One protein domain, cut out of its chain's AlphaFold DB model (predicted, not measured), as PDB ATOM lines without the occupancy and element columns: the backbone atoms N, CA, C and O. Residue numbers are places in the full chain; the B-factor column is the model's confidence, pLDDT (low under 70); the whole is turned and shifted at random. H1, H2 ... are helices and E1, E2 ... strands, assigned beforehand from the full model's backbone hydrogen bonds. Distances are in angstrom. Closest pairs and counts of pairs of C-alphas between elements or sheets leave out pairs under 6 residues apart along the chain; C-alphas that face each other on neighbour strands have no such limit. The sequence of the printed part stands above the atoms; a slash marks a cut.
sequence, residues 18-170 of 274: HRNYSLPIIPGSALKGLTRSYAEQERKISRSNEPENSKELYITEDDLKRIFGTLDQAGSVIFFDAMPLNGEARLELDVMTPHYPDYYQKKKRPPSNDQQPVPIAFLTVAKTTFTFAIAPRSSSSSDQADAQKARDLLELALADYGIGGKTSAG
ATOM      1  N   HIS A  18     148.781 166.980 186.943       86.44
ATOM      2  CA  HIS A  18     148.677 165.536 187.040       86.44
ATOM      3  C   HIS A  18     147.427 165.167 187.841       86.44
ATOM      4  O   HIS A  18     147.324 165.493 189.024       86.44
ATOM      5  N   ARG A  19     146.507 164.419 187.229       84.06
ATOM      6  CA  ARG A  19     145.183 164.113 187.796       84.06
ATOM      7  C   ARG A  19     145.214 163.550 189.222       84.06
ATOM      8  O   ARG A  19     144.376 163.917 190.032       84.06
ATOM      9  N   ASN A  20     146.161 162.660 189.520       84.88
ATOM     10  CA  ASN A  20     146.173 161.932 190.797       84.88
ATOM     11  C   ASN A  20     146.989 162.621 191.898       84.88
ATOM     12  O   ASN A  20     146.809 162.308 193.069       84.88
ATOM     13  N   TYR A  21     147.907 163.515 191.526       82.81
ATOM     14  CA  TYR A  21     148.854 164.126 192.468       82.81
ATOM     15  C   TYR A  21     148.685 165.641 192.559       82.81
ATOM     16  O   TYR A  21     149.326 166.281 193.385       82.81
ATOM     17  N   SER A  22     147.852 166.222 191.691       84.88
ATOM     18  CA  SER A  22     147.633 167.664 191.568       84.88
ATOM     19  C   SER A  22     148.923 168.464 191.362       84.88
ATOM     20  O   SER A  22     148.975 169.657 191.647       84.88
ATOM     21  N   LEU A  23     149.974 167.811 190.857       88.88
ATOM     22  CA  LEU A  23     151.255 168.439 190.564       88.88
ATOM     23  C   LEU A  23     151.240 169.024 189.157       88.88
ATOM     24  O   LEU A  23     150.770 168.348 188.244       88.88
ATOM     25  N   PRO A  24     151.781 170.229 188.938       90.25
ATOM     26  CA  PRO A  24     151.934 170.753 187.592       90.25
ATOM     27  C   PRO A  24     152.902 169.880 186.799       90.25
ATOM     28  O   PRO A  24     153.988 169.559 187.283       90.25
ATOM     29  N   ILE A  25     152.514 169.523 185.580       91.75
ATOM     30  CA  ILE A  25     153.338 168.733 184.663       91.75
ATOM     31  C   ILE A  25     153.588 169.496 183.373       91.75
ATOM     32  O   ILE A  25     152.795 170.345 182.961       91.75
ATOM     33  N   ILE A  26     154.694 169.162 182.721       93.75
ATOM     34  CA  ILE A  26     154.968 169.601 181.355       93.75
ATOM     35  C   ILE A  26     154.804 168.375 180.460       93.75
ATOM     36  O   ILE A  26     155.611 167.450 180.578       93.75
ATOM     37  N   PRO A  27     153.787 168.337 179.584       94.12
ATOM     38  CA  PRO A  27     153.572 167.188 178.717       94.12
ATOM     39  C   PRO A  27     154.795 166.879 177.846       94.12
ATOM     40  O   PRO A  27     155.393 167.782 177.254       94.12
ATOM     41  N   GLY A  28     155.114 165.599 177.682       95.00
ATOM     42  CA  GLY A  28     156.175 165.111 176.803       95.00
ATOM     43  C   GLY A  28     155.951 165.521 175.349       95.00
ATOM     44  O   GLY A  28     156.903 165.779 174.617       95.00
ATOM     45  N   SER A  29     154.691 165.692 174.939       94.31
ATOM     46  CA  SER A  29     154.330 166.259 173.636       94.31
ATOM     47  C   SER A  29     154.754 167.723 173.485       94.31
ATOM     48  O   SER A  29     155.257 168.098 172.427       94.31
ATOM     49  N   ALA A  30     154.609 168.538 174.536       94.50
ATOM     50  CA  ALA A  30     155.055 169.930 174.541       94.50
ATOM     51  C   ALA A  30     156.587 170.015 174.502       94.50
ATOM     52  O   ALA A  30     157.133 170.813 173.744       94.50
ATOM     53  N   LEU A  31     157.273 169.143 175.249       97.44
ATOM     54  CA  LEU A  31     158.734 169.032 175.214       97.44
ATOM     55  C   LEU A  31     159.223 168.625 173.824       97.44
ATOM     56  O   LEU A  31     160.061 169.310 173.249       97.44
ATOM     57  N   LYS A  32     158.632 167.578 173.238       97.56
ATOM     58  CA  LYS A  32     158.946 167.127 171.878       97.56
ATOM     59  C   LYS A  32     158.743 168.244 170.850       97.56
ATOM     60  O   LYS A  32     159.591 168.433 169.983       97.56
ATOM     61  N   GLY A  33     157.625 168.969 170.938       95.62
ATOM     62  CA  GLY A  33     157.308 170.081 170.041       95.62
ATOM     63  C   GLY A  33     158.310 171.228 170.151       95.62
ATOM     64  O   GLY A  33     158.809 171.697 169.130       95.62
ATOM     65  N   LEU A  34     158.660 171.622 171.379       95.75
ATOM     66  CA  LEU A  34     159.674 172.640 171.641       95.75
ATOM     67  C   LEU A  34     161.036 172.232 171.069       95.75
ATOM     68  O   LEU A  34     161.626 172.987 170.302       95.75
ATOM     69  N   THR A  35     161.517 171.032 171.405       96.31
ATOM     70  CA  THR A  35     162.819 170.536 170.938       96.31
ATOM     71  C   THR A  35     162.875 170.473 169.416       96.31
ATOM     72  O   THR A  35     163.880 170.865 168.829       96.31
ATOM     73  N   ARG A  36     161.798 170.018 168.766       95.88
ATOM     74  CA  ARG A  36     161.716 169.971 167.303       95.88
ATOM     75  C   ARG A  36     161.782 171.367 166.689       95.88
ATOM     76  O   ARG A  36     162.596 171.583 165.801       95.88
ATOM     77  N   SER A  37     160.962 172.298 167.177       93.06
ATOM     78  CA  SER A  37     160.935 173.673 166.666       93.06
ATOM     79  C   SER A  37     162.287 174.363 166.827       93.06
ATOM     80  O   SER A  37     162.721 175.067 165.921       93.06
ATOM     81  N   TYR A  38     162.952 174.157 167.964       92.75
ATOM     82  CA  TYR A  38     164.285 174.699 168.209       92.75
ATOM     83  C   TYR A  38     165.314 174.105 167.241       92.75
ATOM     84  O   TYR A  38     166.054 174.840 166.604       92.75
ATOM     85  N   ALA A  39     165.314 172.782 167.058       92.06
ATOM     86  CA  ALA A  39     166.239 172.105 166.150       92.06
ATOM     87  C   ALA A  39     166.020 172.469 164.665       92.06
ATOM     88  O   ALA A  39     166.969 172.474 163.882       92.06
ATOM     89  N   GLU A  40     164.781 172.772 164.267       91.12
ATOM     90  CA  GLU A  40     164.449 173.240 162.915       91.12
ATOM     91  C   GLU A  40     164.981 174.658 162.645       91.12
ATOM     92  O   GLU A  40     165.441 174.926 161.528       91.12
ATOM     93  N   GLN A  41     164.937 175.539 163.653       88.75
ATOM     94  CA  GLN A  41     165.375 176.939 163.562       88.75
ATOM     95  C   GLN A  41     166.896 177.076 163.729       88.75
ATOM     96  O   GLN A  41     167.552 177.726 162.916       88.75
ATOM     97  N   GLU A  42     167.473 176.382 164.709       84.75
ATOM     98  CA  GLU A  42     168.885 176.465 165.087       84.75
ATOM     99  C   GLU A  42     169.663 175.242 164.565       84.75
ATOM    100  O   GLU A  42     170.129 174.393 165.321       84.75
ATOM    101  N   ARG A  43     169.801 175.094 163.238       74.56
ATOM    102  CA  ARG A  43     170.453 173.904 162.625       74.56
ATOM    103  C   ARG A  43     171.946 173.752 162.948       74.56
ATOM    104  O   ARG A  43     172.504 172.662 162.800       74.56
ATOM    105  N   LYS A  44     172.601 174.850 163.331       75.00
ATOM    106  CA  LYS A  44     174.006 174.913 163.755       75.00
ATOM    107  C   LYS A  44     174.058 175.575 165.119       75.00
ATOM    108  O   LYS A  44     173.811 176.774 165.210       75.00
ATOM    109  N   ILE A  45     174.381 174.805 166.151       67.75
ATOM    110  CA  ILE A  45     174.354 175.313 167.521       67.75
ATOM    111  C   ILE A  45     175.768 175.330 168.087       67.75
ATOM    112  O   ILE A  45     176.381 174.282 168.321       67.75
ATOM    113  N   SER A  46     176.271 176.538 168.321       60.62
ATOM    114  CA  SER A  46     177.535 176.783 169.012       60.62
ATOM    115  C   SER A  46     177.260 176.965 170.505       60.62
ATOM    116  O   SER A  46     176.456 177.809 170.899       60.62
ATOM    117  N   ARG A  47     177.922 176.184 171.366       57.62
ATOM    118  CA  ARG A  47     177.821 176.360 172.823       57.62
ATOM    119  C   ARG A  47     178.629 177.597 173.227       57.62
ATOM    120  O   ARG A  47     179.850 177.551 173.283       57.62
ATOM    121  N   SER A  48     177.943 178.698 173.522       47.66
ATOM    122  CA  SER A  48     178.513 180.040 173.738       47.66
ATOM    123  C   SER A  48     179.392 180.225 174.991       47.66
ATOM    124  O   SER A  48     179.828 181.342 175.249       47.66
ATOM    125  N   ASN A  49     179.698 179.165 175.752       47.75
ATOM    126  CA  ASN A  49     180.423 179.244 177.032       47.75
ATOM    127  C   ASN A  49     181.621 178.279 177.167       47.75
ATOM    128  O   ASN A  49     182.136 178.103 178.268       47.75
ATOM    129  N   GLU A  50     182.081 177.656 176.082       46.16
ATOM    130  CA  GLU A  50     183.247 176.757 176.084       46.16
ATOM    131  C   GLU A  50     184.303 177.263 175.080       46.16
ATOM    132  O   GLU A  50     183.929 177.902 174.093       46.16
ATOM    133  N   PRO A  51     185.613 177.021 175.309       41.00
ATOM    134  CA  PRO A  51     186.678 177.460 174.403       41.00
ATOM    135  C   PRO A  51     186.453 176.959 172.965       41.00
ATOM    136  O   PRO A  51     185.736 175.981 172.754       41.00
ATOM    137  N   GLU A  52     187.107 177.623 172.003       46.16
ATOM    138  CA  GLU A  52     187.046 177.530 170.519       46.16
ATOM    139  C   GLU A  52     187.048 176.118 169.876       46.16
ATOM    140  O   GLU A  52     187.019 175.985 168.657       46.16
ATOM    141  N   ASN A  53     187.063 175.054 170.678       43.47
ATOM    142  CA  ASN A  53     187.114 173.649 170.286       43.47
ATOM    143  C   ASN A  53     185.876 172.837 170.741       43.47
ATOM    144  O   ASN A  53     185.910 171.602 170.758       43.47
ATOM    145  N   SER A  54     184.789 173.495 171.166       52.06
ATOM    146  CA  SER A  54     183.548 172.803 171.530       52.06
ATOM    147  C   SER A  54     182.836 172.271 170.279       52.06
ATOM    148  O   SER A  54     182.645 172.980 169.296       52.06
ATOM    149  N   LYS A  55     182.478 170.979 170.297       56.69
ATOM    150  CA  LYS A  55     181.765 170.309 169.197       56.69
ATOM    151  C   LYS A  55     180.475 171.070 168.884       56.69
ATOM    152  O   LYS A  55     179.554 171.048 169.700       56.69
ATOM    153  N   GLU A  56     180.410 171.702 167.714       67.12
ATOM    154  CA  GLU A  56     179.161 172.242 167.177       67.12
ATOM    155  C   GLU A  56     178.122 171.120 167.118       67.12
ATOM    156  O   GLU A  56     178.378 170.036 166.580       67.12
ATOM    157  N   LEU A  57     176.946 171.363 167.698       75.19
ATOM    158  CA  LEU A  57     175.836 170.438 167.547       75.19
ATOM    159  C   LEU A  57     175.183 170.728 166.200       75.19
ATOM    160  O   LEU A  57     174.552 171.768 166.010       75.19
ATOM    161  N   TYR A  58     175.371 169.806 165.260       82.75
ATOM    162  CA  TYR A  58     174.767 169.880 163.938       82.75
ATOM    163  C   TYR A  58     173.567 168.936 163.842       82.75
ATOM    164  O   TYR A  58     173.669 167.746 164.170       82.75
ATOM    165  N   ILE A  59     172.435 169.477 163.391       87.31
ATOM    166  CA  ILE A  59     171.201 168.734 163.130       87.31
ATOM    167  C   ILE A  59     170.929 168.746 161.630       87.31
ATOM    168  O   ILE A  59     170.761 169.799 161.012       87.31
ATOM    169  N   THR A  60     170.860 167.553 161.049       91.56
ATOM    170  CA  THR A  60     170.425 167.363 159.660       91.56
ATOM    171  C   THR A  60     168.914 167.148 159.573       91.56
ATOM    172  O   THR A  60     168.251 166.820 160.556       91.56
ATOM    173  N   GLU A  61     168.360 167.255 158.366       92.12
ATOM    174  CA  GLU A  61     166.968 166.853 158.119       92.12
ATOM    175  C   GLU A  61     166.721 165.368 158.409       92.12
ATOM    176  O   GLU A  61     165.651 164.990 158.889       92.12
ATOM    177  N   ASP A  62     167.716 164.516 158.164       92.56
ATOM    178  CA  ASP A  62     167.608 163.088 158.460       92.56
ATOM    179  C   ASP A  62     167.619 162.828 159.971       92.56
ATOM    180  O   ASP A  62     166.890 161.959 160.448       92.56
ATOM    181  N   ASP A  63     168.360 163.627 160.747       94.06
ATOM    182  CA  ASP A  63     168.266 163.612 162.209       94.06
ATOM    183  C   ASP A  63     166.864 164.002 162.686       94.06
ATOM    184  O   ASP A  63     166.305 163.313 163.536       94.06
ATOM    185  N   LEU A  64     166.267 165.063 162.129       94.56
ATOM    186  CA  LEU A  64     164.920 165.504 162.509       94.56
ATOM    187  C   LEU A  64     163.876 164.413 162.251       94.56
ATOM    188  O   LEU A  64     163.100 164.066 163.147       94.56
ATOM    189  N   LYS A  65     163.880 163.835 161.045       95.06
ATOM    190  CA  LYS A  65     162.958 162.751 160.671       95.06
ATOM    191  C   LYS A  65     163.138 161.528 161.561       95.06
ATOM    192  O   LYS A  65     162.149 160.939 161.988       95.06
ATOM    193  N   ARG A  66     164.383 161.165 161.869       96.00
ATOM    194  CA  ARG A  66     164.703 159.988 162.681       96.00
ATOM    195  C   ARG A  66     164.340 160.184 164.152       96.00
ATOM    196  O   ARG A  66     163.638 159.344 164.702       96.00
ATOM    197  N   ILE A  67     164.716 161.311 164.763       97.00
ATOM    198  CA  ILE A  67     164.451 161.618 166.180       97.00
ATOM    199  C   ILE A  67     162.954 161.806 166.435       97.00
ATOM    200  O   ILE A  67     162.388 161.208 167.356       97.00
ATOM    201  N   PHE A  68     162.291 162.641 165.629       97.25
ATOM    202  CA  PHE A  68     160.907 163.049 165.886       97.25
ATOM    203  C   PHE A  68     159.870 162.181 165.172       97.25
ATOM    204  O   PHE A  68     158.710 162.154 165.606       97.25
ATOM    205  N   GLY A  69     160.283 161.430 164.155       96.38
ATOM    206  CA  GLY A  69     159.408 160.638 163.301       96.38
ATOM    207  C   GLY A  69     158.814 161.445 162.149       96.38
ATOM    208  O   GLY A  69     158.858 162.678 162.110       96.38
ATOM    209  N   THR A  70     158.210 160.715 161.223       95.56
ATOM    210  CA  THR A  70     157.443 161.224 160.083       95.56
ATOM    211  C   THR A  70     156.015 160.673 160.150       95.56
ATOM    212  O   THR A  70     155.617 160.083 161.155       95.56
ATOM    213  N   LEU A  71     155.219 160.874 159.095       95.00
ATOM    214  CA  LEU A  71     153.903 160.236 158.986       95.00
ATOM    215  C   LEU A  71     154.011 158.710 158.826       95.00
ATOM    216  O   LEU A  71     153.143 157.991 159.310       95.00
ATOM    217  N   ASP A  72     155.098 158.232 158.215       95.81
ATOM    218  CA  ASP A  72     155.293 156.817 157.875       95.81
ATOM    219  C   ASP A  72     156.220 156.082 158.858       95.81
ATOM    220  O   ASP A  72     156.336 154.858 158.818       95.81
ATOM    221  N   GLN A  73     156.900 156.813 159.749       94.19
ATOM    222  CA  GLN A  73     157.900 156.252 160.654       94.19
ATOM    223  C   GLN A  73     157.817 156.858 162.057       94.19
ATOM    224  O   GLN A  73     157.843 158.075 162.242       94.19
ATOM    225  N   ALA A  74     157.802 156.000 163.078       95.38
ATOM    226  CA  ALA A  74     157.911 156.432 164.467       95.38
ATOM    227  C   ALA A  74     159.319 156.972 164.781       95.38
ATOM    228  O   ALA A  74     160.317 156.378 164.384       95.38
ATOM    229  N   GLY A  75     159.398 158.064 165.548       97.25
ATOM    230  CA  GLY A  75     160.682 158.637 165.969       97.25
ATOM    231  C   GLY A  75     161.454 157.746 166.948       97.25
ATOM    232  O   GLY A  75     160.837 157.066 167.773       97.25
ATOM    233  N   SER A  76     162.785 157.783 166.894       97.81
ATOM    234  CA  SER A  76     163.721 156.970 167.690       97.81
ATOM    235  C   SER A  76     163.804 157.361 169.172       97.81
ATOM    236  O   SER A  76     164.413 156.641 169.960       97.81
ATOM    237  N   VAL A  77     163.171 158.468 169.578       98.31
ATOM    238  CA  VAL A  77     163.271 159.025 170.937       98.31
ATOM    239  C   VAL A  77     161.902 159.140 171.617       98.31
ATOM    240  O   VAL A  77     160.905 159.549 171.014       98.31
ATOM    241  N   ILE A  78     161.861 158.794 172.904       98.19
ATOM    242  CA  ILE A  78     160.719 158.937 173.807       98.19
ATOM    243  C   ILE A  78     160.933 160.182 174.675       98.19
ATOM    244  O   ILE A  78     161.918 160.274 175.408       98.19
ATOM    245  N   PHE A  79     159.982 161.115 174.610       98.12
ATOM    246  CA  PHE A  79     159.907 162.289 175.479       98.12
ATOM    247  C   PHE A  79     158.864 162.021 176.563       98.12
ATOM    248  O   PHE A  79     157.676 161.915 176.254       98.12
ATOM    249  N   PHE A  80     159.303 161.888 177.813       97.62
ATOM    250  CA  PHE A  80     158.396 161.723 178.947       97.62
ATOM    251  C   PHE A  80     157.861 163.070 179.427       97.62
ATOM    252  O   PHE A  80     158.462 164.115 179.175       97.62
ATOM    253  N   ASP A  81     156.748 163.034 180.158       95.25
ATOM    254  CA  ASP A  81     156.259 164.202 180.883       95.25
ATOM    255  C   ASP A  81     157.293 164.632 181.933       95.25
ATOM    256  O   ASP A  81     157.835 163.802 182.668       95.25
ATOM    257  N   ALA A  82     157.554 165.936 182.028       95.00
ATOM    258  CA  ALA A  82     158.367 166.464 183.112       95.00
ATOM    259  C   ALA A  82     157.508 166.695 184.353       95.00
ATOM    260  O   ALA A  82     156.420 167.279 184.285       95.00
ATOM    261  N   MET A  83     158.041 166.284 185.500       93.69
ATOM    262  CA  MET A  83     157.402 166.420 186.807       93.69
ATOM    263  C   MET A  83     158.315 167.177 187.777       93.69
ATOM    264  O   MET A  83     159.536 167.158 187.600       93.69
ATOM    265  N   PRO A  84     157.774 167.819 188.823       92.88
ATOM    266  CA  PRO A  84     158.592 168.441 189.856       92.88
ATOM    267  C   PRO A  84     159.487 167.403 190.550       92.88
ATOM    268  O   PRO A  84     158.999 166.364 190.990       92.88
ATOM    269  N   LEU A  85     160.787 167.692 190.674       90.25
ATOM    270  CA  LEU A  85     161.815 166.739 191.122       90.25
ATOM    271  C   LEU A  85     161.487 166.090 192.474       90.25
ATOM    272  O   LEU A  85     161.671 164.890 192.644       90.25
ATOM    273  N   ASN A  86     160.985 166.882 193.422       86.31
ATOM    274  CA  ASN A  86     160.685 166.427 194.781       86.31
ATOM    275  C   ASN A  86     159.190 166.158 195.003       86.31
ATOM    276  O   ASN A  86     158.753 166.088 196.147       86.31
ATOM    277  N   GLY A  87     158.387 166.086 193.935       87.19
ATOM    278  CA  GLY A  87     156.931 166.007 194.063       87.19
ATOM    279  C   GLY A  87     156.309 167.258 194.694       87.19
ATOM    280  O   GLY A  87     155.214 167.194 195.236       87.19
ATOM    281  N   GLU A  88     157.003 168.396 194.639       85.00
ATOM    282  CA  GLU A  88     156.558 169.672 195.198       85.00
ATOM    283  C   GLU A  88     156.697 170.770 194.143       85.00
ATOM    284  O   GLU A  88     157.742 170.894 193.500       85.00
ATOM    285  N   ALA A  89     155.661 171.595 193.994       87.69
ATOM    286  CA  ALA A  89     155.689 172.783 193.154       87.69
ATOM    287  C   ALA A  89     155.049 173.956 193.888       87.69
ATOM    288  O   ALA A  89     153.993 173.818 194.508       87.69
ATOM    289  N   ARG A  90     155.677 175.128 193.801       85.00
ATOM    290  CA  ARG A  90     155.125 176.353 194.381       85.00
ATOM    291  C   ARG A  90     154.228 177.026 193.354       85.00
ATOM    292  O   ARG A  90     154.719 177.504 192.334       85.00
ATOM    293  N   LEU A  91     152.932 177.059 193.633       86.19
ATOM    294  CA  LEU A  91     151.969 177.824 192.849       86.19
ATOM    295  C   LEU A  91     151.870 179.243 193.406       86.19
ATOM    296  O   LEU A  91     151.810 179.440 194.619       86.19
ATOM    297  N   GLU A  92     151.857 180.220 192.512       87.06
ATOM    298  CA  GLU A  92     151.635 181.626 192.822       87.06
ATOM    299  C   GLU A  92     150.514 182.169 191.942       87.06
ATOM    300  O   GLU A  92     150.292 181.689 190.827       87.06
ATOM    301  N   LEU A  93     149.794 183.154 192.470       86.31
ATOM    302  CA  LEU A  93     148.841 183.931 191.697       86.31
ATOM    303  C   LEU A  93     149.582 185.122 191.100       86.31
ATOM    304  O   LEU A  93     150.266 185.848 191.819       86.31
ATOM    305  N   ASP A  94     149.417 185.320 189.805       84.75
ATOM    306  CA  ASP A  94     149.922 186.480 189.086       84.75
ATOM    307  C   ASP A  94     148.769 187.163 188.344       84.75
ATOM    308  O   ASP A  94     147.659 186.628 188.264       84.75
ATOM    309  N   VAL A  95     148.999 188.364 187.827       88.06
ATOM    310  CA  VAL A  95     147.983 189.175 187.162       88.06
ATOM    311  C   VAL A  95     148.429 189.551 185.760       88.06
ATOM    312  O   VAL A  95     149.568 189.943 185.516       88.06
ATOM    313  N   MET A  96     147.514 189.435 184.804       83.69
ATOM    314  CA  MET A  96     147.697 189.981 183.468       83.69
ATOM    315  C   MET A  96     146.611 191.000 183.171       83.69
ATOM    316  O   MET A  96     145.462 190.820 183.554       83.69
ATOM    317  N   THR A  97     146.964 192.026 182.413       86.06
ATOM    318  CA  THR A  97     146.014 193.044 181.970       86.06
ATOM    319  C   THR A  97     146.088 193.116 180.448       86.06
ATOM    320  O   THR A  97     147.077 193.633 179.924       86.06
ATOM    321  N   PRO A  98     145.112 192.553 179.709       83.38
ATOM    322  CA  PRO A  98     145.071 192.678 178.258       83.38
ATOM    323  C   PRO A  98     145.022 194.151 177.847       83.38
ATOM    324  O   PRO A  98     144.281 194.932 178.438       83.38
ATOM    325  N   HIS A  99     145.779 194.516 176.812       83.62
ATOM    326  CA  HIS A  99     145.837 195.903 176.333       83.62
ATOM    327  C   HIS A  99     144.552 196.335 175.596       83.62
ATOM    328  O   HIS A  99     144.161 197.493 175.666       83.62
ATOM    329  N   TYR A 100     143.850 195.394 174.947       85.56
ATOM    330  CA  TYR A 100     142.581 195.637 174.238       85.56
ATOM    331  C   TYR A 100     141.491 194.628 174.651       85.56
ATOM    332  O   TYR A 100     141.132 193.748 173.859       85.56
ATOM    333  N   PRO A 101     140.983 194.677 175.896       81.62
ATOM    334  CA  PRO A 101     140.060 193.667 176.418       81.62
ATOM    335  C   PRO A 101     138.776 193.534 175.583       81.62
ATOM    336  O   PRO A 101     138.349 192.411 175.310       81.62
ATOM    337  N   ASP A 102     138.199 194.638 175.099       82.44
ATOM    338  CA  ASP A 102     136.955 194.595 174.318       82.44
ATOM    339  C   ASP A 102     137.154 193.957 172.934       82.44
ATOM    340  O   ASP A 102     136.258 193.276 172.434       82.44
ATOM    341  N   TYR A 103     138.339 194.127 172.338       82.88
ATOM    342  CA  TYR A 103     138.683 193.516 171.052       82.88
ATOM    343  C   TYR A 103     138.772 191.986 171.168       82.88
ATOM    344  O   TYR A 103     138.188 191.257 170.365       82.88
ATOM    345  N   TYR A 104     139.454 191.481 172.202       77.31
ATOM    346  CA  TYR A 104     139.634 190.038 172.401       77.31
ATOM    347  C   TYR A 104     138.375 189.325 172.922       77.31
ATOM    348  O   TYR A 104     138.185 188.143 172.641       77.31
ATOM    349  N   GLN A 105     137.468 190.024 173.613       74.81
ATOM    350  CA  GLN A 105     136.208 189.463 174.133       74.81
ATOM    351  C   GLN A 105     135.076 189.369 173.087       74.81
ATOM    352  O   GLN A 105     133.905 189.253 173.443       74.81
ATOM    353  N   LYS A 106     135.397 189.405 171.786       67.69
ATOM    354  CA  LYS A 106     134.432 189.347 170.667       67.69
ATOM    355  C   LYS A 106     133.382 190.471 170.679       67.69
ATOM    356  O   LYS A 106     132.311 190.317 170.087       67.69
ATOM    357  N   LYS A 107     133.673 191.621 171.296       64.00
ATOM    358  CA  LYS A 107     132.864 192.832 171.096       64.00
ATOM    359  C   LYS A 107     133.310 193.492 169.787       64.00
ATOM    360  O   LYS A 107     134.489 193.491 169.458       64.00
ATOM    361  N   LYS A 108     132.379 194.062 169.013       70.19
ATOM    362  CA  LYS A 108     132.640 194.670 167.685       70.19
ATOM    363  C   LYS A 108     133.408 196.008 167.748       70.19
ATOM    364  O   LYS A 108     133.157 196.896 166.936       70.19
ATOM    365  N   ARG A 109     134.299 196.192 168.722       80.50
ATOM    366  CA  ARG A 109     135.079 197.420 168.890       80.50
ATOM    367  C   ARG A 109     136.500 197.195 168.357       80.50
ATOM    368  O   ARG A 109     137.137 196.228 168.774       80.50
ATOM    369  N   PRO A 110     137.007 198.049 167.451       84.31
ATOM    370  CA  PRO A 110     138.401 197.982 167.023       84.31
ATOM    371  C   PRO A 110     139.353 198.257 168.205       84.31
ATOM    372  O   PRO A 110     138.942 198.886 169.185       84.31
ATOM    373  N   PRO A 111     140.615 197.793 168.141       85.44
ATOM    374  CA  PRO A 111     141.599 198.058 169.186       85.44
ATOM    375  C   PRO A 111     141.807 199.568 169.343       85.44
ATOM    376  O   PRO A 111     142.034 200.284 168.367       85.44
ATOM    377  N   SER A 112     141.701 200.053 170.576       85.56
ATOM    378  CA  SER A 112     141.780 201.473 170.908       85.56
ATOM    379  C   SER A 112     142.414 201.653 172.290       85.56
ATOM    380  O   SER A 112     142.154 200.872 173.202       85.56
ATOM    381  N   ASN A 113     143.266 202.671 172.450       84.94
ATOM    382  CA  ASN A 113     144.033 202.917 173.685       84.94
ATOM    383  C   ASN A 113     143.211 203.581 174.811       84.94
ATOM    384  O   ASN A 113     143.767 203.991 175.823       84.94
ATOM    385  N   ASP A 114     141.902 203.725 174.622       85.38
ATOM    386  CA  ASP A 114     140.954 204.346 175.554       85.38
ATOM    387  C   ASP A 114     140.162 203.313 176.376       85.38
ATOM    388  O   ASP A 114     139.206 203.655 177.072       85.38
ATOM    389  N   GLN A 115     140.534 202.034 176.274       83.12
ATOM    390  CA  GLN A 115     139.885 200.945 176.996       83.12
ATOM    391  C   GLN A 115     140.389 200.876 178.439       83.12
ATOM    392  O   GLN A 115     141.570 201.080 178.721       83.12
ATOM    393  N   GLN A 116     139.483 200.568 179.368       84.69
ATOM    394  CA  GLN A 116     139.852 200.385 180.768       84.69
ATOM    395  C   GLN A 116     140.595 199.052 180.949       84.69
ATOM    396  O   GLN A 116     140.145 198.033 180.416       84.69
ATOM    397  N   PRO A 117     141.706 199.027 181.707       85.56
ATOM    398  CA  PRO A 117     142.419 197.794 181.999       85.56
ATOM    399  C   PRO A 117     141.530 196.848 182.810       85.56
ATOM    400  O   PRO A 117     140.968 197.246 183.829       85.56
ATOM    401  N   VAL A 118     141.447 195.587 182.385       84.38
ATOM    402  CA  VAL A 118     140.754 194.520 183.123       84.38
ATOM    403  C   VAL A 118     141.806 193.543 183.650       84.38
ATOM    404  O   VAL A 118     142.330 192.753 182.860       84.38
ATOM    405  N   PRO A 119     142.171 193.606 184.946       86.81
ATOM    406  CA  PRO A 119     143.115 192.667 185.536       86.81
ATOM    407  C   PRO A 119     142.501 191.265 185.616       86.81
ATOM    408  O   PRO A 119     141.422 191.085 186.174       86.81
ATOM    409  N   ILE A 120     143.212 190.274 185.087       83.31
ATOM    410  CA  ILE A 120     142.842 188.858 185.096       83.31
ATOM    411  C   ILE A 120     143.909 188.107 185.883       83.31
ATOM    412  O   ILE A 120     145.083 188.083 185.498       83.31
ATOM    413  N   ALA A 121     143.504 187.504 186.996       85.12
ATOM    414  CA  ALA A 121     144.396 186.699 187.812       85.12
ATOM    415  C   ALA A 121     144.583 185.299 187.202       85.12
ATOM    416  O   ALA A 121     143.637 184.708 186.681       85.12
ATOM    417  N   PHE A 122     145.797 184.758 187.276       84.19
ATOM    418  CA  PHE A 122     146.124 183.424 186.775       84.19
ATOM    419  C   PHE A 122     147.149 182.713 187.655       84.19
ATOM    420  O   PHE A 122     147.956 183.345 188.333       84.19
ATOM    421  N   LEU A 123     147.125 181.379 187.636       85.50
ATOM    422  CA  LEU A 123     148.082 180.559 188.380       85.50
ATOM    423  C   LEU A 123     149.377 180.347 187.586       85.50
ATOM    424  O   LEU A 123     149.360 180.041 186.394       85.50
ATOM    425  N   THR A 124     150.514 180.450 188.269       86.81
ATOM    426  CA  THR A 124     151.851 180.198 187.718       86.81
ATOM    427  C   THR A 124     152.681 179.344 188.670       86.81
ATOM    428  O   THR A 124     152.541 179.408 189.888       86.81
ATOM    429  N   VAL A 125     153.579 178.534 188.115       88.88
ATOM    430  CA  VAL A 125     154.572 177.780 188.886       88.88
ATOM    431  C   VAL A 125     155.803 178.655 189.117       88.88
ATOM    432  O   VAL A 125     156.480 179.045 188.158       88.88
ATOM    433  N   ALA A 126     156.126 178.927 190.378       86.50
ATOM    434  CA  ALA A 126     157.277 179.716 190.795       86.50
ATOM    435  C   ALA A 126     158.454 178.822 191.214       86.50
ATOM    436  O   ALA A 126     158.273 177.837 191.928       86.50
ATOM    437  N   LYS A 127     159.674 179.186 190.785       80.38
ATOM    438  CA  LYS A 127     160.975 178.673 191.280       80.38
ATOM    439  C   LYS A 127     160.990 177.173 191.639       80.38
ATOM    440  O   LYS A 127     161.424 176.796 192.724       80.38
ATOM    441  N   THR A 128     160.496 176.327 190.738       88.12
ATOM    442  CA  THR A 128     160.361 174.880 190.959       88.12
ATOM    443  C   THR A 128     161.344 174.127 190.068       88.12
ATOM    444  O   THR A 128     161.468 174.431 188.883       88.12
ATOM    445  N   THR A 129     162.039 173.140 190.631       92.19
ATOM    446  CA  THR A 129     162.923 172.244 189.875       92.19
ATOM    447  C   THR A 129     162.111 171.100 189.287       92.19
ATOM    448  O   THR A 129     161.395 170.414 190.013       92.19
ATOM    449  N   PHE A 130     162.253 170.880 187.982       93.94
ATOM    450  CA  PHE A 130     161.618 169.782 187.260       93.94
ATOM    451  C   PHE A 130     162.648 168.730 186.858       93.94
ATOM    452  O   PHE A 130     163.799 169.053 186.560       93.94
ATOM    453  N   THR A 131     162.203 167.482 186.823       95.25
ATOM    454  CA  THR A 131     162.921 166.362 186.225       95.25
ATOM    455  C   THR A 131     162.430 166.173 184.803       95.25
ATOM    456  O   THR A 131     161.234 166.003 184.574       95.25
ATOM    457  N   PHE A 132     163.370 166.157 183.864       96.06
ATOM    458  CA  PHE A 132     163.126 165.886 182.454       96.06
ATOM    459  C   PHE A 132     163.752 164.539 182.111       96.06
ATOM    460  O   PHE A 132     164.908 164.291 182.461       96.06
ATOM    461  N   ALA A 133     162.997 163.676 181.439       96.06
ATOM    462  CA  ALA A 133     163.467 162.359 181.037       96.06
ATOM    463  C   ALA A 133     163.291 162.167 179.531       96.06
ATOM    464  O   ALA A 133     162.226 162.423 178.964       96.06
ATOM    465  N   ILE A 134     164.359 161.687 178.903       97.00
ATOM    466  CA  ILE A 134     164.406 161.271 177.507       97.00
ATOM    467  C   ILE A 134     164.972 159.857 177.487       97.00
ATOM    468  O   ILE A 134     165.950 159.575 178.182       97.00
ATOM    469  N   ALA A 135     164.362 158.976 176.699       97.31
ATOM    470  CA  ALA A 135     164.872 157.631 176.479       97.31
ATOM    471  C   ALA A 135     164.920 157.295 174.986       97.31
ATOM    472  O   ALA A 135     164.092 157.784 174.214       97.31
ATOM    473  N   PRO A 136     165.856 156.437 174.570       97.88
ATOM    474  CA  PRO A 136     165.809 155.827 173.251       97.88
ATOM    475  C   PRO A 136     164.616 154.869 173.162       97.88
ATOM    476  O   PRO A 136     164.220 154.251 174.154       97.88
ATOM    477  N   ARG A 137     164.031 154.731 171.971       95.31
ATOM    478  CA  ARG A 137     162.917 153.804 171.734       95.31
ATOM    479  C   ARG A 137     163.378 152.349 171.772       95.31
ATOM    480  O   ARG A 137     162.631 151.493 172.241       95.31
ATOM    481  N   SER A 138     164.582 152.065 171.283       95.25
ATOM    482  CA  SER A 138     165.202 150.741 171.317       95.25
ATOM    483  C   SER A 138     166.596 150.782 171.947       95.25
ATOM    484  O   SER A 138     167.183 151.839 172.159       95.25
ATOM    485  N   SER A 139     167.170 149.613 172.228       93.00
ATOM    486  CA  SER A 139     168.552 149.492 172.706       93.00
ATOM    487  C   SER A 139     169.603 149.679 171.600       93.00
ATOM    488  O   SER A 139     170.776 149.391 171.832       93.00
ATOM    489  N   SER A 140     169.208 150.110 170.396       95.44
ATOM    490  CA  SER A 140     170.141 150.333 169.292       95.44
ATOM    491  C   SER A 140     171.107 151.475 169.626       95.44
ATOM    492  O   SER A 140     170.741 152.463 170.264       95.44
ATOM    493  N   SER A 141     172.357 151.371 169.174       93.50
ATOM    494  CA  SER A 141     173.347 152.441 169.361       93.50
ATOM    495  C   SER A 141     172.926 153.750 168.681       93.50
ATOM    496  O   SER A 141     173.251 154.830 169.173       93.50
ATOM    497  N   SER A 142     172.171 153.655 167.583       93.31
ATOM    498  CA  SER A 142     171.626 154.807 166.863       93.31
ATOM    499  C   SER A 142     170.571 155.549 167.689       93.31
ATOM    500  O   SER A 142     170.674 156.766 167.828       93.31
ATOM    501  N   ASP A 143     169.626 154.835 168.307       96.06
ATOM    502  CA  ASP A 143     168.593 155.448 169.149       96.06
ATOM    503  C   ASP A 143     169.207 156.050 170.420       96.06
ATOM    504  O   ASP A 143     168.783 157.109 170.875       96.06
ATOM    505  N   GLN A 144     170.234 155.409 170.990       95.31
ATOM    506  CA  GLN A 144     170.972 155.939 172.145       95.31
ATOM    507  C   GLN A 144     171.662 157.270 171.812       95.31
ATOM    508  O   GLN A 144     171.579 158.231 172.580       95.31
ATOM    509  N   ALA A 145     172.316 157.348 170.648       94.75
ATOM    510  CA  ALA A 145     172.935 158.581 170.170       94.75
ATOM    511  C   ALA A 145     171.890 159.681 169.920       94.75
ATOM    512  O   ALA A 145     172.119 160.843 170.261       94.75
ATOM    513  N   ASP A 146     170.725 159.311 169.392       96.44
ATOM    514  CA  ASP A 146     169.605 160.228 169.190       96.44
ATOM    515  C   ASP A 146     169.010 160.746 170.482       96.44
ATOM    516  O   ASP A 146     168.723 161.934 170.579       96.44
ATOM    517  N   ALA A 147     168.843 159.883 171.478       96.88
ATOM    518  CA  ALA A 147     168.353 160.275 172.790       96.88
ATOM    519  C   ALA A 147     169.300 161.291 173.440       96.88
ATOM    520  O   ALA A 147     168.843 162.291 173.998       96.88
ATOM    521  N   GLN A 148     170.616 161.090 173.313       94.56
ATOM    522  CA  GLN A 148     171.602 162.054 173.793       94.56
ATOM    523  C   GLN A 148     171.526 163.376 173.014       94.56
ATOM    524  O   GLN A 148     171.467 164.439 173.628       94.56
ATOM    525  N   LYS A 149     171.428 163.320 171.679       94.19
ATOM    526  CA  LYS A 149     171.271 164.511 170.829       94.19
ATOM    527  C   LYS A 149     169.992 165.291 171.171       94.19
ATOM    528  O   LYS A 149     170.030 166.506 171.339       94.19
ATOM    529  N   ALA A 150     168.868 164.596 171.331       96.50
ATOM    530  CA  ALA A 150     167.582 165.173 171.712       96.50
ATOM    531  C   ALA A 150     167.611 165.789 173.116       96.50
ATOM    532  O   ALA A 150     166.997 166.831 173.336       96.50
ATOM    533  N   ARG A 151     168.345 165.182 174.057       96.00
ATOM    534  CA  ARG A 151     168.574 165.748 175.391       96.00
ATOM    535  C   ARG A 151     169.341 167.060 175.317       96.00
ATOM    536  O   ARG A 151     168.909 168.028 175.936       96.00
ATOM    537  N   ASP A 152     170.445 167.086 174.574       93.25
ATOM    538  CA  ASP A 152     171.254 168.294 174.405       93.25
ATOM    539  C   ASP A 152     170.429 169.425 173.767       93.25
ATOM    540  O   ASP A 152     170.463 170.559 174.241       93.25
ATOM    541  N   LEU A 153     169.617 169.106 172.753       93.94
ATOM    542  CA  LEU A 153     168.688 170.060 172.142       93.94
ATOM    543  C   LEU A 153     167.612 170.548 173.110       93.94
ATOM    544  O   LEU A 153     167.298 171.734 173.124       93.94
ATOM    545  N   LEU A 154     167.012 169.649 173.895       96.06
ATOM    546  CA  LEU A 154     165.961 170.019 174.838       96.06
ATOM    547  C   LEU A 154     166.498 170.978 175.903       96.06
ATOM    548  O   LEU A 154     165.817 171.940 176.244       96.06
ATOM    549  N   GLU A 155     167.704 170.732 176.411       94.19
ATOM    550  CA  GLU A 155     168.350 171.604 177.394       94.19
ATOM    551  C   GLU A 155     168.523 173.033 176.862       94.19
ATOM    552  O   GLU A 155     168.180 173.989 177.557       94.19
ATOM    553  N   LEU A 156     168.984 173.169 175.618       91.19
ATOM    554  CA  LEU A 156     169.160 174.465 174.965       91.19
ATOM    555  C   LEU A 156     167.812 175.135 174.667       91.19
ATOM    556  O   LEU A 156     167.595 176.282 175.043       91.19
ATOM    557  N   ALA A 157     166.852 174.394 174.113       91.75
ATOM    558  CA  ALA A 157     165.523 174.917 173.805       91.75
ATOM    559  C   ALA A 157     164.785 175.432 175.055       91.75
ATOM    560  O   ALA A 157     164.130 176.475 175.027       91.75
ATOM    561  N   LEU A 158     164.909 174.723 176.179       93.50
ATOM    562  CA  LEU A 158     164.337 175.138 177.461       93.50
ATOM    563  C   LEU A 158     164.985 176.416 178.021       93.50
ATOM    564  O   LEU A 158     164.314 177.169 178.735       93.50
ATOM    565  N   ALA A 159     166.264 176.650 177.723       89.12
ATOM    566  CA  ALA A 159     167.000 177.836 178.148       89.12
ATOM    567  C   ALA A 159     166.742 179.050 177.245       89.12
ATOM    568  O   ALA A 159     166.602 180.158 177.761       89.12
ATOM    569  N   ASP A 160     166.633 178.833 175.934       86.44
ATOM    570  CA  ASP A 160     166.597 179.908 174.940       86.44
ATOM    571  C   ASP A 160     165.171 180.313 174.558       86.44
ATOM    572  O   ASP A 160     164.885 181.496 174.377       86.44
ATOM    573  N   TYR A 161     164.263 179.343 174.411       86.88
ATOM    574  CA  TYR A 161     162.901 179.577 173.909       86.88
ATOM    575  C   TYR A 161     161.865 179.499 175.039       86.88
ATOM    576  O   TYR A 161     160.836 180.178 174.992       86.88
ATOM    577  N   GLY A 162     162.152 178.705 176.074       85.94
ATOM    578  CA  GLY A 162     161.231 178.444 177.174       85.94
ATOM    579  C   GLY A 162     160.030 177.589 176.748       85.94
ATOM    580  O   GLY A 162     159.818 177.290 175.574       85.94
ATOM    581  N   ILE A 163     159.231 177.155 177.723       90.00
ATOM    582  CA  ILE A 163     158.078 176.277 177.498       90.00
ATOM    583  C   ILE A 163     156.817 176.759 178.216       90.00
ATOM    584  O   ILE A 163     156.857 177.270 179.336       90.00
ATOM    585  N   GLY A 164     155.670 176.532 177.574       85.69
ATOM    586  CA  GLY A 164     154.358 176.917 178.079       85.69
ATOM    587  C   GLY A 164     153.864 178.245 177.502       85.69
ATOM    588  O   GLY A 164     154.284 178.683 176.435       85.69
ATOM    589  N   GLY A 165     152.915 178.867 178.192       79.94
ATOM    590  CA  GLY A 165     152.346 180.157 177.835       79.94
ATOM    591  C   GLY A 165     153.217 181.329 178.282       79.94
ATOM    592  O   GLY A 165     153.929 181.254 179.284       79.94
ATOM    593  N   LYS A 166     153.077 182.448 177.561       78.88
ATOM    594  CA  LYS A 166     153.701 183.745 177.878       78.88
ATOM    595  C   LYS A 166     155.238 183.722 177.919       78.88
ATOM    596  O   LYS A 166     155.840 184.489 178.669       78.88
ATOM    597  N   THR A 167     155.880 182.899 177.090       78.62
ATOM    598  CA  THR A 167     157.350 182.876 176.957       78.62
ATOM    599  C   THR A 167     157.917 184.239 176.565       78.62
ATOM    600  O   THR A 167     158.841 184.718 177.207       78.62
ATOM    601  N   SER A 168     157.268 184.962 175.646       70.94
ATOM    602  CA  SER A 168     157.649 186.337 175.275       70.94
ATOM    603  C   SER A 168     157.621 187.348 176.431       70.94
ATOM    604  O   SER A 168     158.277 188.382 176.354       70.94
ATOM    605  N   ALA A 169     156.883 187.056 177.508       72.69
ATOM    606  CA  ALA A 169     156.839 187.867 178.724       72.69
ATOM    607  C   ALA A 169     157.791 187.352 179.824       72.69
ATOM    608  O   ALA A 169     157.701 187.799 180.965       72.69
ATOM    609  N   GLY A 170     158.680 186.401 179.511       77.44
ATOM    610  CA  GLY A 170     159.698 185.886 180.433       77.44
ATOM    611  C   GLY A 170     159.308 184.625 181.212       77.44
ATOM    612  O   GLY A 170     160.029 184.226 182.127       77.44
TER     613      GLY A 170
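Overview. This is residues 18 to 170 of the 274 residues of the protein "Type III-B CRISPR module RAMP protein Cmr6" of Thermogemmatispora tikiterensis (UniProt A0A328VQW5). A head of three helices and a small two-stranded sheet is drawn out into a long arm, the twisted ribbon E2 and E3, with the short helix H3 and a long loop at its far end. In the head H1 and H2 lie side by side, H4 crosses both, and the sheet E1 and E4 packs on H4, while residues 48 to 53 of the loop between H1 and H2 stick out. The printed part has 153 residues, with four named helices and four named strands in the order H1 H2 E1 E2 H3 E3 E4 H4; each sheet, E1 - E4 and E2 - E3, has two antiparallel strands. The class is mixed, helices and strands, though under half of the residues, 66 of 153, are in named elements. The whole is loose, with a radius of gyration of the C-alphas of 19.8 A and spans of 60 by 41 by 37 A.

Arrangement. E2, residues 90 to 96, and E3, residues 120 to 126, are antiparallel neighbours at 147 degrees; N 92 and O 124 are 2.8 A apart and N 122 and O 94 2.8 A, both within hydrogen-bond range. The short pairing of residues 83 to 84 with residues 130 to 131, antiparallel, lies between this ribbon and the other sheet along both stretches of chain. That sheet is E1, residues 77 to 79, and E4, residues 134 to 136, antiparallel at 155 degrees, with N 78 and O 135 2.8 A apart. H4, residues 141 to 160, comes near both strands: the closest C-alphas are those of Pro 136 and Asp 143, 5.0 A, for E4, and of Val 77 and Ala 147, 5.6 A, for E1. With its residues 150 to 158 alone H4 touches H1, residues 28 to 41, about perpendicular at 83 degrees; the closest C-alphas are those of Thr 35 and Leu 154, 5.0 A apart. With residues 146 to 150 alone it touches H2, residues 61 to 68, about perpendicular at 89 degrees, the C-alphas of Ile 67 and Asp 146 being closest at 6.1 A. H1 and H2 form a helical hairpin: they touch at a shallow tilt of 9 degrees, opposite ways, with the C-alphas of Arg 36 and Phe 68 closest at 7.1 A. H3, residues 101 to 104, touches no helix, and E2 and E3 are both apart from H1, H2 and H4. Every O i to N i+4 pair is within hydrogen-bond range in H1, H2 and H4; H3 is too short for such a pair.

Along the chain. E2 is 19.0 A from first to last C-alpha and E3 18.0 A; C-alpha 90, where E2 begins, is at (155.125, 176.353, 194.381). H4 is the longest helix, 28.8 A, and ends with C-alpha 160 at (166.597, 179.908, 174.940). H1 is 20.0 A long and begins with C-alpha 28 at (156.175, 165.111, 176.803). H2, eight residues, is 10.6 A long; H3, E1 and E4 are shorter.

Size, cuts and confidence. The two C-alphas farthest apart are those of Asp 114 and Ser 140, 61.7 A. The printed part has no cut. Two links are long: H1 to H2, 19 residues, in which residues 44 to 45 pair with residues 57 to 58, antiparallel, and H3 to E3, 15 residues. The mean pLDDT of the printed part is 86.3, and residues 45 to 56 and 106 to 107 are under 70.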